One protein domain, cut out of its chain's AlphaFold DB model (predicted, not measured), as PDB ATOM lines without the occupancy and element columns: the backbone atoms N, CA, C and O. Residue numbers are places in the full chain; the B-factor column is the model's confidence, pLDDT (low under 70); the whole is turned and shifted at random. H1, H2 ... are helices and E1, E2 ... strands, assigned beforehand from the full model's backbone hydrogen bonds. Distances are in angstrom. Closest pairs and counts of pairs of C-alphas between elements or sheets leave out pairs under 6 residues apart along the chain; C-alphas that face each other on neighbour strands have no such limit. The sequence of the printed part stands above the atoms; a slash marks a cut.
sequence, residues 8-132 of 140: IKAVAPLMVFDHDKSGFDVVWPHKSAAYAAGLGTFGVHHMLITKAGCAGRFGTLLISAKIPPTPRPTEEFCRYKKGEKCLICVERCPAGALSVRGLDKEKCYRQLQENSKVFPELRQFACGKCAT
ATOM      1  N   ILE A   8     307.778 355.011 366.218       97.25
ATOM      2  CA  ILE A   8     307.784 356.340 365.604       97.25
ATOM      3  C   ILE A   8     306.340 356.788 365.358       97.25
ATOM      4  O   ILE A   8     305.581 356.159 364.616       97.25
ATOM      5  N   LYS A   9     305.961 357.924 365.955       97.25
ATOM      6  CA  LYS A   9     304.673 358.574 365.687       97.25
ATOM      7  C   LYS A   9     304.747 359.272 364.336       97.25
ATOM      8  O   LYS A   9     305.741 359.939 364.052       97.25
ATOM      9  N   ALA A  10     303.694 359.156 363.535       95.44
ATOM     10  CA  ALA A  10     303.611 359.798 362.232       95.44
ATOM     11  C   ALA A  10     302.226 360.414 361.996       95.44
ATOM     12  O   ALA A  10     301.217 359.835 362.395       95.44
ATOM     13  N   VAL A  11     302.177 361.568 361.330       94.00
ATOM     14  CA  VAL A  11     300.932 362.216 360.897       94.00
ATOM     15  C   VAL A  11     301.092 362.767 359.485       94.00
ATOM     16  O   VAL A  11     302.108 363.377 359.153       94.00
ATOM     17  N   ALA A  12     300.088 362.541 358.642       91.81
ATOM     18  CA  ALA A  12     299.997 363.141 357.318       91.81
ATOM     19  C   ALA A  12     299.072 364.366 357.402       91.81
ATOM     20  O   ALA A  12     297.875 364.189 357.642       91.81
ATOM     21  N   PRO A  13     299.587 365.602 357.250       90.44
ATOM     22  CA  PRO A  13     298.746 366.790 357.227       90.44
ATOM     23  C   PRO A  13     297.746 366.730 356.071       90.44
ATOM     24  O   PRO A  13     298.096 366.342 354.955       90.44
ATOM     25  N   LEU A  14     296.505 367.130 356.344       81.69
ATOM     26  CA  LEU A  14     295.451 367.199 355.337       81.69
ATOM     27  C   LEU A  14     295.652 368.405 354.411       81.69
ATOM     28  O   LEU A  14     296.099 369.473 354.831       81.69
ATOM     29  N   MET A  15     295.224 368.252 353.159       73.69
ATOM     30  CA  MET A  15     295.090 369.359 352.213       73.69
ATOM     31  C   MET A  15     293.762 370.081 352.461       73.69
ATOM     32  O   MET A  15     292.770 369.805 351.789       73.69
ATOM     33  N   VAL A  16     293.730 370.971 353.453       70.31
ATOM     34  CA  VAL A  16     292.541 371.782 353.756       70.31
ATOM     35  C   VAL A  16     292.681 373.155 353.108       70.31
ATOM     36  O   VAL A  16     293.641 373.878 353.380       70.31
ATOM     37  N   PHE A  17     291.712 373.497 352.262       68.44
ATOM     38  CA  PHE A  17     291.533 374.827 351.688       68.44
ATOM     39  C   PHE A  17     290.209 375.380 352.212       68.44
ATOM     40  O   PHE A  17     289.150 374.902 351.811       68.44
ATOM     41  N   ASP A  18     290.270 376.346 353.126       69.88
ATOM     42  CA  ASP A  18     289.094 377.050 353.639       69.88
ATOM     43  C   ASP A  18     289.148 378.503 353.158       69.88
ATOM     44  O   ASP A  18     289.685 379.391 353.817       69.88
ATOM     45  N   HIS A  19     288.631 378.733 351.951       70.56
ATOM     46  CA  HIS A  19     288.631 380.071 351.365       70.56
ATOM     47  C   HIS A  19     287.731 381.057 352.119       70.56
ATOM     48  O   HIS A  19     287.982 382.260 352.053       70.56
ATOM     49  N   ASP A  20     286.745 380.562 352.870       68.25
ATOM     50  CA  ASP A  20     285.775 381.389 353.585       68.25
ATOM     51  C   ASP A  20     286.341 381.900 354.917       68.25
ATOM     52  O   ASP A  20     286.062 383.033 355.311       68.25
ATOM     53  N   LYS A  21     287.163 381.096 355.610       66.81
ATOM     54  CA  LYS A  21     287.738 381.469 356.918       66.81
ATOM     55  C   LYS A  21     289.198 381.895 356.867       66.81
ATOM     56  O   LYS A  21     289.600 382.726 357.676       66.81
ATOM     57  N   SER A  22     290.000 381.320 355.971       65.94
ATOM     58  CA  SER A  22     291.446 381.574 355.904       65.94
ATOM     59  C   SER A  22     291.897 382.192 354.581       65.94
ATOM     60  O   SER A  22     293.096 382.338 354.345       65.94
ATOM     61  N   GLY A  23     290.966 382.584 353.702       79.44
ATOM     62  CA  GLY A  23     291.292 383.198 352.417       79.44
ATOM     63  C   GLY A  23     292.191 382.290 351.573       79.44
ATOM     64  O   GLY A  23     291.772 381.237 351.105       79.44
ATOM     65  N   PHE A  24     293.449 382.677 351.355       80.69
ATOM     66  CA  PHE A  24     294.422 381.848 350.627       80.69
ATOM     67  C   PHE A  24     295.479 381.188 351.512       80.69
ATOM     68  O   PHE A  24     296.470 380.659 350.987       80.69
ATOM     69  N   ASP A  25     295.294 381.239 352.825       77.56
ATOM     70  CA  ASP A  25     296.158 380.558 353.770       77.56
ATOM     71  C   ASP A  25     295.752 379.092 353.885       77.56
ATOM     72  O   ASP A  25     294.575 378.728 353.832       77.56
ATOM     73  N   VAL A  26     296.766 378.240 354.003       76.69
ATOM     74  CA  VAL A  26     296.617 376.789 354.115       76.69
ATOM     75  C   VAL A  26     297.170 376.338 355.452       76.69
ATOM     76  O   VAL A  26     298.217 376.818 355.885       76.69
ATOM     77  N   VAL A  27     296.503 375.364 356.071       81.94
ATOM     78  CA  VAL A  27     296.934 374.798 357.359       81.94
ATOM     79  C   VAL A  27     298.350 374.221 357.262       81.94
ATOM     80  O   VAL A  27     299.145 374.349 358.189       81.94
ATOM     81  N   TRP A  28     298.681 373.605 356.121       88.62
ATOM     82  CA  TRP A  28     300.003 373.041 355.875       88.62
ATOM     83  C   TRP A  28     300.476 373.252 354.424       88.62
ATOM     84  O   TRP A  28     299.946 372.640 353.490       88.62
ATOM     85  N   PRO A  29     301.502 374.091 354.181       90.31
ATOM     86  CA  PRO A  29     301.989 374.368 352.834       90.31
ATOM     87  C   PRO A  29     302.953 373.277 352.342       90.31
ATOM     88  O   PRO A  29     304.174 373.402 352.463       90.31
ATOM     89  N   HIS A  30     302.429 372.229 351.697       94.44
ATOM     90  CA  HIS A  30     303.242 371.106 351.194       94.44
ATOM     91  C   HIS A  30     304.411 371.519 350.281       94.44
ATOM     92  O   HIS A  30     305.467 370.896 350.319       94.44
ATOM     93  N   LYS A  31     304.266 372.592 349.488       94.75
ATOM     94  CA  LYS A  31     305.365 373.119 348.655       94.75
ATOM     95  C   LYS A  31     306.517 373.680 349.496       94.75
ATOM     96  O   LYS A  31     307.675 373.447 349.171       94.75
ATOM     97  N   SER A  32     306.208 374.395 350.577       94.94
ATOM     98  CA  SER A  32     307.221 374.918 351.501       94.94
ATOM     99  C   SER A  32     307.862 373.793 352.311       94.94
ATOM    100  O   SER A  32     309.072 373.810 352.510       94.94
ATOM    101  N   ALA A  33     307.086 372.778 352.706       95.69
ATOM    102  CA  ALA A  33     307.622 371.577 353.343       95.69
ATOM    103  C   ALA A  33     308.595 370.827 352.412       95.69
ATOM    104  O   ALA A  33     309.691 370.465 352.828       95.69
ATOM    105  N   ALA A  34     308.246 370.667 351.132       96.62
ATOM    106  CA  ALA A  34     309.121 370.072 350.123       96.62
ATOM    107  C   ALA A  34     310.398 370.901 349.875       96.62
ATOM    108  O   ALA A  34     311.479 370.336 349.720       96.62
ATOM    109  N   TYR A  35     310.301 372.235 349.893       97.06
ATOM    110  CA  TYR A  35     311.467 373.122 349.841       97.06
ATOM    111  C   TYR A  35     312.384 372.936 351.060       97.06
ATOM    112  O   TYR A  35     313.599 372.800 350.910       97.06
ATOM    113  N   ALA A  36     311.810 372.892 352.266       95.56
ATOM    114  CA  ALA A  36     312.551 372.657 353.504       95.56
ATOM    115  C   ALA A  36     313.217 371.270 353.531       95.56
ATOM    116  O   ALA A  36     314.331 371.145 354.028       95.56
ATOM    117  N   ALA A  37     312.575 370.265 352.931       96.31
ATOM    118  CA  ALA A  37     313.103 368.912 352.759       96.31
ATOM    119  C   ALA A  37     314.124 368.772 351.610       96.31
ATOM    120  O   ALA A  37     314.504 367.657 351.264       96.31
ATOM    121  N   GLY A  38     314.556 369.872 350.982       96.75
ATOM    122  CA  GLY A  38     315.609 369.849 349.962       96.75
ATOM    123  C   GLY A  38     315.186 369.323 348.591       96.75
ATOM    124  O   GLY A  38     316.042 369.009 347.771       96.75
ATOM    125  N   LEU A  39     313.884 369.252 348.298       96.94
ATOM    126  CA  LEU A  39     313.411 368.660 347.040       96.94
ATOM    127  C   LEU A  39     313.578 369.572 345.816       96.94
ATOM    128  O   LEU A  39     313.536 369.084 344.684       96.94
ATOM    129  N   GLY A  40     313.739 370.887 346.001       96.81
ATOM    130  CA  GLY A  40     313.740 371.806 344.868       96.81
ATOM    131  C   GLY A  40     313.819 373.291 345.195       96.81
ATOM    132  O   GLY A  40     314.059 373.679 346.335       96.81
ATOM    133  N   THR A  41     313.573 374.120 344.178       97.88
ATOM    134  CA  THR A  41     313.564 375.593 344.248       97.88
ATOM    135  C   THR A  41     312.298 376.167 343.607       97.88
ATOM    136  O   THR A  41     311.639 375.529 342.782       97.88
ATOM    137  N   PHE A  42     311.877 377.358 344.037       97.62
ATOM    138  CA  PHE A  42     310.615 377.950 343.584       97.62
ATOM    139  C   PHE A  42     310.758 378.651 342.235       97.62
ATOM    140  O   PHE A  42     311.589 379.544 342.083       97.62
ATOM    141  N   GLY A  43     309.870 378.342 341.290       97.38
ATOM    142  CA  GLY A  43     309.736 379.097 340.044       97.38
ATOM    143  C   GLY A  43     308.969 380.411 340.193       97.38
ATOM    144  O   GLY A  43     308.329 380.658 341.216       97.38
ATOM    145  N   VAL A  44     308.983 381.228 339.134       97.81
ATOM    146  CA  VAL A  44     308.168 382.459 339.032       97.81
ATOM    147  C   VAL A  44     306.684 382.161 339.269       97.81
ATOM    148  O   VAL A  44     306.017 382.893 339.979       97.81
ATOM    149  N   HIS A  45     306.179 381.026 338.779       97.00
ATOM    150  CA  HIS A  45     304.798 380.569 338.986       97.00
ATOM    151  C   HIS A  45     304.478 380.057 340.403       97.00
ATOM    152  O   HIS A  45     303.455 379.402 340.593       97.00
ATOM    153  N   HIS A  46     305.353 380.263 341.395       95.56
ATOM    154  CA  HIS A  46     305.160 379.822 342.785       95.56
ATOM    155  C   HIS A  46     304.955 378.299 342.966       95.56
ATOM    156  O   HIS A  46     304.403 377.853 343.977       95.56
ATOM    157  N   MET A  47     305.402 377.473 342.012       96.38
ATOM    158  CA  MET A  47     305.494 376.015 342.199       96.38
ATOM    159  C   MET A  47     306.934 375.662 342.530       96.38
ATOM    160  O   MET A  47     307.857 376.319 342.042       96.38
ATOM    161  N   LEU A  48     307.107 374.626 343.347       97.69
ATOM    162  CA  LEU A  48     308.416 374.046 343.582       97.69
ATOM    163  C   LEU A  48     308.786 373.202 342.360       97.69
ATOM    164  O   LEU A  48     308.051 372.285 341.992       97.69
ATOM    165  N   ILE A  49     309.885 373.554 341.710       98.06
ATOM    166  CA  ILE A  49     310.482 372.767 340.635       98.06
ATOM    167  C   ILE A  49     311.455 371.808 341.315       98.06
ATOM    168  O   ILE A  49     312.189 372.227 342.202       98.06
ATOM    169  N   THR A  50     311.438 370.535 340.932       97.19
ATOM    170  CA  THR A  50     312.396 369.510 341.381       97.19
ATOM    171  C   THR A  50     313.239 369.047 340.193       97.19
ATOM    172  O   THR A  50     312.966 369.446 339.059       97.19
ATOM    173  N   LYS A  51     314.190 368.129 340.408       94.81
ATOM    174  CA  LYS A  51     314.893 367.466 339.293       94.81
ATOM    175  C   LYS A  51     313.944 366.778 338.303       94.81
ATOM    176  O   LYS A  51     314.172 366.824 337.097       94.81
ATOM    177  N   ALA A  52     312.833 366.234 338.800       95.31
ATOM    178  CA  ALA A  52     311.770 365.628 337.994       95.31
ATOM    179  C   ALA A  52     310.770 366.650 337.407       95.31
ATOM    180  O   ALA A  52     309.794 366.270 336.767       95.31
ATOM    181  N   GLY A  53     310.986 367.952 337.621       96.75
ATOM    182  CA  GLY A  53     310.091 369.024 337.193       96.75
ATOM    183  C   GLY A  53     309.061 369.435 338.250       96.75
ATOM    184  O   GLY A  53     309.231 369.168 339.444       96.75
ATOM    185  N   CYS A  54     308.022 370.153 337.816       96.88
ATOM    186  CA  CYS A  54     306.986 370.740 338.677       96.88
ATOM    187  C   CYS A  54     305.557 370.222 338.428       96.88
ATOM    188  O   CYS A  54     304.640 370.655 339.125       96.88
ATOM    189  N   ALA A  55     305.349 369.299 337.481       94.50
ATOM    190  CA  ALA A  55     304.023 368.757 337.147       94.50
ATOM    191  C   ALA A  55     303.481 367.718 338.156       94.50
ATOM    192  O   ALA A  55     302.409 367.153 337.948       94.50
ATOM    193  N   GLY A  56     304.208 367.454 339.246       91.94
ATOM    194  CA  GLY A  56     303.803 366.541 340.316       91.94
ATOM    195  C   GLY A  56     303.047 367.212 341.470       91.94
ATOM    196  O   GLY A  56     302.844 368.428 341.507       91.94
ATOM    197  N   ARG A  57     302.657 366.399 342.458       91.81
ATOM    198  CA  ARG A  57     302.104 366.849 343.746       91.81
ATOM    199  C   ARG A  57     303.049 366.471 344.881       91.81
ATOM    200  O   ARG A  57     303.749 365.468 344.801       91.81
ATOM    201  N   PHE A  58     303.024 367.260 345.950       93.62
ATOM    202  CA  PHE A  58     303.765 366.976 347.175       93.62
ATOM    203  C   PHE A  58     302.810 366.491 348.257       93.62
ATOM    204  O   PHE A  58     301.751 367.085 348.456       93.62
ATOM    205  N   GLY A  59     303.220 365.445 348.966       93.12
ATOM    206  CA  GLY A  59     302.665 365.066 350.259       93.12
ATOM    207  C   GLY A  59     303.667 365.383 351.366       93.12
ATOM    208  O   GLY A  59     304.856 365.571 351.109       93.12
ATOM    209  N   THR A  60     303.194 365.446 352.606       94.81
ATOM    210  CA  THR A  60     304.070 365.551 353.775       94.81
ATOM    211  C   THR A  60     303.713 364.457 354.763       94.81
ATOM    212  O   THR A  60     302.537 364.208 355.008       94.81
ATOM    213  N   LEU A  61     304.736 363.833 355.337       94.44
ATOM    214  CA  LEU A  61     304.609 362.969 356.497       94.44
ATOM    215  C   LEU A  61     305.481 363.563 357.601       94.44
ATOM    216  O   LEU A  61     306.696 363.663 357.445       94.44
ATOM    217  N   LEU A  62     304.852 363.995 358.687       94.12
ATOM    218  CA  LEU A  62     305.553 364.430 359.885       94.12
ATOM    219  C   LEU A  62     305.807 363.208 360.752       94.12
ATOM    220  O   LEU A  62     304.891 362.420 360.969       94.12
ATOM    221  N   ILE A  63     307.033 363.061 361.242       95.88
ATOM    222  CA  ILE A  63     307.441 361.941 362.089       95.88
ATOM    223  C   ILE A  63     308.085 362.463 363.373       95.88
ATOM    224  O   ILE A  63     308.691 363.532 363.374       95.88
ATOM    225  N   SER A  64     307.971 361.714 364.471       97.25
ATOM    226  CA  SER A  64     308.603 362.077 365.748       97.25
ATOM    227  C   SER A  64     310.107 361.797 365.792       97.25
ATOM    228  O   SER A  64     310.790 362.255 366.707       97.25
ATOM    229  N   ALA A  65     310.623 361.014 364.843       96.31
ATOM    230  CA  ALA A  65     312.038 360.684 364.763       96.31
ATOM    231  C   ALA A  65     312.860 361.875 364.253       96.31
ATOM    232  O   ALA A  65     312.444 362.598 363.348       96.31
ATOM    233  N   LYS A  66     314.063 362.050 364.809       95.31
ATOM    234  CA  LYS A  66     315.058 362.980 364.268       95.31
ATOM    235  C   LYS A  66     315.838 362.270 363.167       95.31
ATOM    236  O   LYS A  66     316.453 361.242 363.427       95.31
ATOM    237  N   ILE A  67     315.830 362.838 361.967       94.31
ATOM    238  CA  ILE A  67     316.592 362.337 360.820       94.31
ATOM    239  C   ILE A  67     317.545 363.426 360.312       94.31
ATOM    240  O   ILE A  67     317.230 364.612 360.455       94.31
ATOM    241  N   PRO A  68     318.699 363.063 359.726       96.38
ATOM    242  CA  PRO A  68     319.565 364.034 359.073       96.38
ATOM    243  C   PRO A  68     318.802 364.789 357.972       96.38
ATOM    244  O   PRO A  68     318.122 364.152 357.162       96.38
ATOM    245  N   PRO A  69     318.888 366.129 357.917       95.44
ATOM    246  CA  PRO A  69     318.218 366.895 356.878       95.44
ATOM    247  C   PRO A  69     318.889 366.660 355.523       95.44
ATOM    248  O   PRO A  69     320.115 366.645 355.411       95.44
ATOM    249  N   THR A  70     318.087 366.539 354.469       96.62
ATOM    250  CA  THR A  70     318.600 366.570 353.098       96.62
ATOM    251  C   THR A  70     319.054 367.996 352.757       96.62
ATOM    252  O   THR A  70     318.272 368.935 352.936       96.62
ATOM    253  N   PRO A  71     320.291 368.199 352.260       96.19
ATOM    254  CA  PRO A  71     320.740 369.512 351.815       96.19
ATOM    255  C   PRO A  71     319.846 370.064 350.704       96.19
ATOM    256  O   PRO A  71     319.422 369.336 349.807       96.19
ATOM    257  N   ARG A  72     319.584 371.372 350.742       95.62
ATOM    258  CA  ARG A  72     318.866 372.036 349.651       95.62
ATOM    259  C   ARG A  72     319.749 372.132 348.400       95.62
ATOM    260  O   ARG A  72     320.969 372.238 348.540       95.62
ATOM    261  N   PRO A  73     319.150 372.158 347.196       95.56
ATOM    262  CA  PRO A  73     319.885 372.457 345.976       95.56
ATOM    263  C   PRO A  73     320.596 373.809 346.084       95.56
ATOM    264  O   PRO A  73     320.034 374.770 346.611       95.56
ATOM    265  N   THR A  74     321.823 373.875 345.576       94.50
ATOM    266  CA  THR A  74     322.608 375.115 345.479       94.50
ATOM    267  C   THR A  74     322.316 375.896 344.199       94.50
ATOM    268  O   THR A  74     322.660 377.070 344.104       94.50
ATOM    269  N   GLU A  75     321.674 375.258 343.220       94.00
ATOM    270  CA  GLU A  75     321.291 375.854 341.944       94.00
ATOM    271  C   GLU A  75     319.790 376.187 341.891       94.00
ATOM    272  O   GLU A  75     318.942 375.507 342.476       94.00
ATOM    273  N   GLU A  76     319.452 377.224 341.127       96.12
ATOM    274  CA  GLU A  76     318.067 377.566 340.799       96.12
ATOM    275  C   GLU A  76     317.542 376.662 339.680       96.12
ATOM    276  O   GLU A  76     318.183 376.494 338.654       96.12
ATOM    277  N   PHE A  77     316.343 376.101 339.810       97.06
ATOM    278  CA  PHE A  77     315.756 375.261 338.752       97.06
ATOM    279  C   PHE A  77     314.839 376.049 337.816       97.06
ATOM    280  O   PHE A  77     314.433 375.561 336.761       97.06
ATOM    281  N   CYS A  78     314.501 377.283 338.179       97.69
ATOM    282  CA  CYS A  78     313.774 378.181 337.300       97.69
ATOM    283  C   CYS A  78     314.750 378.885 336.358       97.69
ATOM    284  O   CYS A  78     315.536 379.714 336.802       97.69
ATOM    285  N   ARG A  79     314.637 378.627 335.053       96.50
ATOM    286  CA  ARG A  79     315.453 379.275 334.009       96.50
ATOM    287  C   ARG A  79     315.507 380.798 334.125       96.50
ATOM    288  O   ARG A  79     316.579 381.377 334.058       96.50
ATOM    289  N   TYR A  80     314.370 381.442 334.397       97.44
ATOM    290  CA  TYR A  80     314.339 382.889 334.636       97.44
ATOM    291  C   TYR A  80     315.236 383.311 335.801       97.44
ATOM    292  O   TYR A  80     316.022 384.242 335.683       97.44
ATOM    293  N   LYS A  81     315.147 382.595 336.927       96.62
ATOM    294  CA  LYS A  81     315.958 382.873 338.119       96.62
ATOM    295  C   LYS A  81     317.433 382.495 337.936       96.62
ATOM    296  O   LYS A  81     318.273 383.086 338.596       96.62
ATOM    297  N   LYS A  82     317.743 381.576 337.011       95.44
ATOM    298  CA  LYS A  82     319.103 381.291 336.513       95.44
ATOM    299  C   LYS A  82     319.668 382.405 335.611       95.44
ATOM    300  O   LYS A  82     320.840 382.350 335.266       95.44
ATOM    301  N   GLY A  83     318.863 383.399 335.223       96.12
ATOM    302  CA  GLY A  83     319.269 384.479 334.313       96.12
ATOM    303  C   GLY A  83     318.988 384.200 332.830       96.12
ATOM    304  O   GLY A  83     319.390 384.980 331.969       96.12
ATOM    305  N   GLU A  84     318.280 383.117 332.506       96.06
ATOM    306  CA  GLU A  84     317.884 382.789 331.136       96.06
ATOM    307  C   GLU A  84     316.551 383.448 330.739       96.06
ATOM    308  O   GLU A  84     315.696 383.775 331.569       96.06
ATOM    309  N   LYS A  85     316.306 383.570 329.430       96.50
ATOM    310  CA  LYS A  85     315.026 384.059 328.897       96.50
ATOM    311  C   LYS A  85     313.939 382.985 329.032       96.50
ATOM    312  O   LYS A  85     313.850 382.077 328.210       96.50
ATOM    313  N   CYS A  86     313.093 383.085 330.059       97.50
ATOM    314  CA  CYS A  86     311.933 382.205 330.230       97.50
ATOM    315  C   CYS A  86     310.816 382.879 331.036       97.50
ATOM    316  O   CYS A  86     310.977 383.100 332.228       97.50
ATOM    317  N   LEU A  87     309.656 383.144 330.429       97.75
ATOM    318  CA  LEU A  87     308.453 383.605 331.140       97.75
ATOM    319  C   LEU A  87     307.181 382.892 330.664       97.75
ATOM    320  O   LEU A  87     306.070 383.359 330.895       97.75
ATOM    321  N   ILE A  88     307.330 381.684 330.115       97.88
ATOM    322  CA  ILE A  88     306.228 380.870 329.569       97.88
ATOM    323  C   ILE A  88     305.081 380.691 330.575       97.88
ATOM    324  O   ILE A  88     303.915 380.654 330.198       97.88
ATOM    325  N   CYS A  89     305.382 380.581 331.870       98.12
ATOM    326  CA  CYS A  89     304.345 380.462 332.892       98.12
ATOM    327  C   CYS A  89     303.482 381.726 333.053       98.12
ATOM    328  O   CYS A  89     302.289 381.598 333.330       98.12
ATOM    329  N   VAL A  90     304.073 382.911 332.861       98.44
ATOM    330  CA  VAL A  90     303.387 384.213 332.831       98.44
ATOM    331  C   VAL A  90     302.570 384.321 331.547       98.44
ATOM    332  O   VAL A  90     301.367 384.553 331.618       98.44
ATOM    333  N   GLU A  91     303.192 384.048 330.396       98.00
ATOM    334  CA  GLU A  91     302.552 384.088 329.069       98.00
ATOM    335  C   GLU A  91     301.329 383.164 328.976       98.00
ATOM    336  O   GLU A  91     300.315 383.515 328.382       98.00
ATOM    337  N   ARG A  92     301.397 381.980 329.595       97.44
ATOM    338  CA  ARG A  92     300.313 380.985 329.577       97.44
ATOM    339  C   ARG A  92     299.244 381.199 330.640       97.44
ATOM    340  O   ARG A  92     298.337 380.372 330.720       97.44
ATOM    341  N   CYS A  93     299.347 382.210 331.499       98.19
ATOM    342  CA  CYS A  93     298.348 382.435 332.538       98.19
ATOM    343  C   CYS A  93     297.052 382.976 331.901       98.19
ATOM    344  O   CYS A  93     297.021 384.152 331.548       98.19
ATOM    345  N   PRO A  94     295.963 382.184 331.798       97.44
ATOM    346  CA  PRO A  94     294.741 382.645 331.127       97.44
ATOM    347  C   PRO A  94     294.074 383.804 331.880       97.44
ATOM    348  O   PRO A  94     293.442 384.662 331.283       97.44
ATOM    349  N   ALA A  95     294.284 383.862 333.195       97.81
ATOM    350  CA  ALA A  95     293.784 384.930 334.042       97.81
ATOM    351  C   ALA A  95     294.638 386.206 333.964       97.81
ATOM    352  O   ALA A  95     294.249 387.223 334.527       97.81
ATOM    353  N   GLY A  96     295.844 386.169 333.380       97.94
ATOM    354  CA  GLY A  96     296.826 387.253 333.517       97.94
ATOM    355  C   GLY A  96     297.069 387.634 334.985       97.94
ATOM    356  O   GLY A  96     297.111 388.817 335.316       97.94
ATOM    357  N   ALA A  97     297.087 386.636 335.872       98.19
ATOM    358  CA  ALA A  97     297.221 386.785 337.322       98.19
ATOM    359  C   ALA A  97     298.669 386.623 337.801       98.19
ATOM    360  O   ALA A  97     298.992 386.946 338.937       98.19
ATOM    361  N   LEU A  98     299.546 386.095 336.947       98.19
ATOM    362  CA  LEU A  98     300.939 385.841 337.278       98.19
ATOM    363  C   LEU A  98     301.845 386.872 336.607       98.19
ATOM    364  O   LEU A  98     301.690 387.161 335.425       98.19
ATOM    365  N   SER A  99     302.830 387.367 337.347       97.75
ATOM    366  CA  SER A  99     303.902 388.222 336.843       97.75
ATOM    367  C   SER A  99     305.231 387.855 337.505       97.75
ATOM    368  O   SER A  99     305.270 387.084 338.464       97.75
ATOM    369  N   VAL A 100     306.330 388.463 337.051       97.12
ATOM    370  CA  VAL A 100     307.635 388.343 337.733       97.12
ATOM    371  C   VAL A 100     307.619 388.906 339.156       97.12
ATOM    372  O   VAL A 100     308.459 388.527 339.966       97.12
ATOM    373  N   ARG A 101     306.667 389.797 339.466       95.69
ATOM    374  CA  ARG A 101     306.513 390.416 340.789       95.69
ATOM    375  C   ARG A 101     305.662 389.572 341.739       95.69
ATOM    376  O   ARG A 101     305.699 389.812 342.939       95.69
ATOM    377  N   GLY A 102     304.913 388.597 341.224       96.31
ATOM    378  CA  GLY A 102     304.104 387.702 342.044       96.31
ATOM    379  C   GLY A 102     302.817 387.227 341.377       96.31
ATOM    380  O   GLY A 102     302.569 387.471 340.193       96.31
ATOM    381  N   LEU A 103     302.003 386.544 342.179       96.31
ATOM    382  CA  LEU A 103     300.704 385.991 341.818       96.31
ATOM    383  C   LEU A 103     299.573 386.764 342.505       96.31
ATOM    384  O   LEU A 103     299.476 386.762 343.732       96.31
ATOM    385  N   ASP A 104     298.675 387.327 341.706       96.94
ATOM    386  CA  ASP A 104     297.358 387.775 342.144       96.94
ATOM    387  C   ASP A 104     296.475 386.541 342.399       96.94
ATOM    388  O   ASP A 104     295.992 385.871 341.476       96.94
ATOM    389  N   LYS A 105     296.326 386.181 343.677       93.56
ATOM    390  CA  LYS A 105     295.604 384.968 344.073       93.56
ATOM    391  C   LYS A 105     294.102 385.077 343.801       93.56
ATOM    392  O   LYS A 105     293.504 384.077 343.411       93.56
ATOM    393  N   GLU A 106     293.513 386.263 343.933       94.19
ATOM    394  CA  GLU A 106     292.083 386.488 343.698       94.19
ATOM    395  C   GLU A 106     291.736 386.328 342.220       94.19
ATOM    396  O   GLU A 106     290.808 385.594 341.865       94.19
ATOM    397  N   LYS A 107     292.528 386.945 341.338       96.75
ATOM    398  CA  LYS A 107     292.344 386.823 339.889       96.75
ATOM    399  C   LYS A 107     292.565 385.387 339.411       96.75
ATOM    400  O   LYS A 107     291.820 384.895 338.564       96.75
ATOM    401  N   CYS A 108     293.552 384.695 339.986       96.56
ATOM    402  CA  CYS A 108     293.767 383.271 339.740       96.56
ATOM    403  C   CYS A 108     292.555 382.437 340.184       96.56
ATOM    404  O   CYS A 108     292.058 381.624 339.408       96.56
ATOM    405  N   TYR A 109     292.041 382.668 341.394       94.19
ATOM    406  CA  TYR A 109     290.911 381.927 341.954       94.19
ATOM    407  C   TYR A 109     289.617 382.128 341.166       94.19
ATOM    408  O   TYR A 109     288.938 381.148 340.864       94.19
ATOM    409  N   ARG A 110     289.327 383.359 340.729       95.44
ATOM    410  CA  ARG A 110     288.181 383.647 339.852       95.44
ATOM    411  C   ARG A 110     288.219 382.798 338.580       95.44
ATOM    412  O   ARG A 110     287.213 382.213 338.202       95.44
ATOM    413  N   GLN A 111     289.391 382.649 337.960       96.81
ATOM    414  CA  GLN A 111     289.542 381.768 336.799       96.81
ATOM    415  C   GLN A 111     289.276 380.295 337.135       96.81
ATOM    416  O   GLN A 111     288.721 379.577 336.306       96.81
ATOM    417  N   LEU A 112     289.659 379.824 338.328       95.06
ATOM    418  CA  LEU A 112     289.348 378.455 338.754       95.06
ATOM    419  C   LEU A 112     287.838 378.248 338.926       95.06
ATOM    420  O   LEU A 112     287.335 377.185 338.567       95.06
ATOM    421  N   GLN A 113     287.123 379.253 339.437       94.31
ATOM    422  CA  GLN A 113     285.663 379.226 339.545       94.31
ATOM    423  C   GLN A 113     285.004 379.183 338.165       94.31
ATOM    424  O   GLN A 113     284.124 378.355 337.950       94.31
ATOM    425  N   GLU A 114     285.466 380.000 337.211       95.75
ATOM    426  CA  GLU A 114     284.966 379.941 335.831       95.75
ATOM    427  C   GLU A 114     285.231 378.575 335.189       95.75
ATOM    428  O   GLU A 114     284.319 377.969 334.627       95.75
ATOM    429  N   ASN A 115     286.433 378.016 335.355       95.62
ATOM    430  CA  ASN A 115     286.739 376.673 334.856       95.62
ATOM    431  C   ASN A 115     285.824 375.606 335.479       95.62
ATOM    432  O   ASN A 115     285.376 374.706 334.773       95.62
ATOM    433  N   SER A 116     285.516 375.707 336.776       95.25
ATOM    434  CA  SER A 116     284.621 374.762 337.453       95.25
ATOM    435  C   SER A 116     283.175 374.839 336.951       95.25
ATOM    436  O   SER A 116     282.465 373.842 337.053       95.25
ATOM    437  N   LYS A 117     282.727 375.990 336.430       95.62
ATOM    438  CA  LYS A 117     281.405 376.128 335.790       95.62
ATOM    439  C   LYS A 117     281.381 375.489 334.403       95.62
ATOM    440  O   LYS A 117     280.365 374.921 334.022       95.62
ATOM    441  N   VAL A 118     282.487 375.594 333.661       95.56
ATOM    442  CA  VAL A 118     282.623 375.019 332.311       95.56
ATOM    443  C   VAL A 118     282.791 373.497 332.357       95.56
ATOM    444  O   VAL A 118     282.272 372.813 331.482       95.56
ATOM    445  N   PHE A 119     283.474 372.974 333.379       93.44
ATOM    446  CA  PHE A 119     283.776 371.546 333.545       93.44
ATOM    447  C   PHE A 119     283.272 371.003 334.899       93.44
ATOM    448  O   PHE A 119     284.079 370.595 335.750       93.44
ATOM    449  N   PRO A 120     281.951 371.026 335.160       93.12
ATOM    450  CA  PRO A 120     281.384 370.622 336.449       93.12
ATOM    451  C   PRO A 120     281.657 369.149 336.797       93.12
ATOM    452  O   PRO A 120     281.742 368.788 337.975       93.12
ATOM    453  N   GLU A 121     281.850 368.291 335.797       94.25
ATOM    454  CA  GLU A 121     282.171 366.871 335.944       94.25
ATOM    455  C   GLU A 121     283.519 366.620 336.629       94.25
ATOM    456  O   GLU A 121     283.681 365.601 337.304       94.25
ATOM    457  N   LEU A 122     284.466 367.560 336.523       89.00
ATOM    458  CA  LEU A 122     285.775 367.447 337.169       89.00
ATOM    459  C   LEU A 122     285.700 367.673 338.683       89.00
ATOM    460  O   LEU A 122     286.623 367.271 339.393       89.00
ATOM    461  N   ARG A 123     284.625 368.310 339.179       86.50
ATOM    462  CA  ARG A 123     284.392 368.626 340.603       86.50
ATOM    463  C   ARG A 123     285.616 369.243 341.293       86.50
ATOM    464  O   ARG A 123     285.926 368.927 342.442       86.50
ATOM    465  N   GLN A 124     286.350 370.088 340.569       84.00
ATOM    466  CA  GLN A 124     287.611 370.671 341.020       84.00
ATOM    467  C   GLN A 124     287.784 372.108 340.525       84.00
ATOM    468  O   GLN A 124     287.569 372.419 339.357       84.00
ATOM    469  N   PHE A 125     288.314 372.956 341.404       89.06
ATOM    470  CA  PHE A 125     288.847 374.269 341.054       89.06
ATOM    471  C   PHE A 125     290.268 374.104 340.493       89.06
ATOM    472  O   PHE A 125     291.248 374.088 341.241       89.06
ATOM    473  N   ALA A 126     290.393 373.927 339.174       91.50
ATOM    474  CA  ALA A 126     291.664 373.583 338.531       91.50
ATOM    475  C   ALA A 126     291.978 374.419 337.276       91.50
ATOM    476  O   ALA A 126     291.096 374.877 336.554       91.50
ATOM    477  N   CYS A 127     293.275 374.615 337.008       94.75
ATOM    478  CA  CYS A 127     293.783 375.226 335.774       94.75
ATOM    479  C   CYS A 127     295.163 374.666 335.403       94.75
ATOM    480  O   CYS A 127     295.327 374.043 334.360       94.75
ATOM    481  N   GLY A 128     296.176 374.891 336.246       93.88
ATOM    482  CA  GLY A 128     297.519 374.316 336.082       93.88
ATOM    483  C   GLY A 128     298.334 374.809 334.877       93.88
ATOM    484  O   GLY A 128     299.485 374.404 334.735       93.88
ATOM    485  N   LYS A 129     297.811 375.706 334.026       96.31
ATOM    486  CA  LYS A 129     298.493 376.157 332.793       96.31
ATOM    487  C   LYS A 129     299.885 376.747 333.046       96.31
ATOM    488  O   LYS A 129     300.798 376.501 332.259       96.31
ATOM    489  N   CYS A 130     300.086 377.435 334.170       97.12
ATOM    490  CA  CYS A 130     301.388 377.991 334.552       97.12
ATOM    491  C   CYS A 130     302.459 376.924 334.873       97.12
ATOM    492  O   CYS A 130     303.645 377.240 334.833       97.12
ATOM    493  N   ALA A 131     302.068 375.670 335.130       96.25
ATOM    494  CA  ALA A 131     302.963 374.542 335.416       96.25
ATOM    495  C   ALA A 131     303.264 373.667 334.180       96.25
ATOM    496  O   ALA A 131     303.853 372.601 334.306       96.25
ATOM    497  N   THR A 132     302.868 374.104 332.978       96.12
ATOM    498  CA  THR A 132     303.039 373.335 331.724       96.12
ATOM    499  C   THR A 132     304.266 373.753 330.900       96.12
ATOM    500  O   THR A 132     304.418 373.336 329.751       96.12
TER     501      THR A 132
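Overview. This is residues 8 to 132 of the 140 residues of the protein "Iron-sulfur cluster-binding protein" of Methanosarcina lacustris Z-7289 (UniProt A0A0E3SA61). What is the shape? Little regular structure: long loops wind round a small hairpin, E1 and E2, with short helix H1 next to it, while the longest helix, H3, lies away from them. What makes it up? The printed part has 125 residues, only 31 in named elements, mostly helix, in the order H1, E1, E2, H2, H3; the sheet is antiparallel. How compact? Only just compact, close to loose: radius of gyration of the C-alphas 16.3 A, spans 46 by 38 by 24 A.

Along the chain. Where are the strands? E1 is residues 40 to 42, 7.0 A long, from C-alpha 40 at (313.740, 371.806, 344.868); E2 is 48 to 50, 6.4 A. And the helices? H1 is 30 to 36, 9.7 A; H2 is 88 to 91, 4.9 A; H3 is 105 to 118, 20.1 A, ending at C-alpha 118 at (282.623, 375.019, 332.311).

Arrangement. How do E1 and E2 pair? This hairpin is antiparallel at 146 degrees, with N 49 and O 41 2.9 A apart, within hydrogen-bond range. What is near H1? Its closest C-alphas to E2 are those of Lys 31 and Leu 48, 6.0 A apart. Do the helices meet? H1, H2 and H3 are apart from each other; every O i to N i+4 pair is within hydrogen-bond range in H1 and H3, and H2 is too short for one.

Size, cuts and confidence. How large is it? The C-alphas farthest apart, of Lys 66 and Val 118, are 47.1 A apart. Any cut or long link? The printed part has no cut; the links E2 to H2 and H2 to H3 are long. Where is confidence low? Residues 17 to 18 and 20 to 22 are under 70.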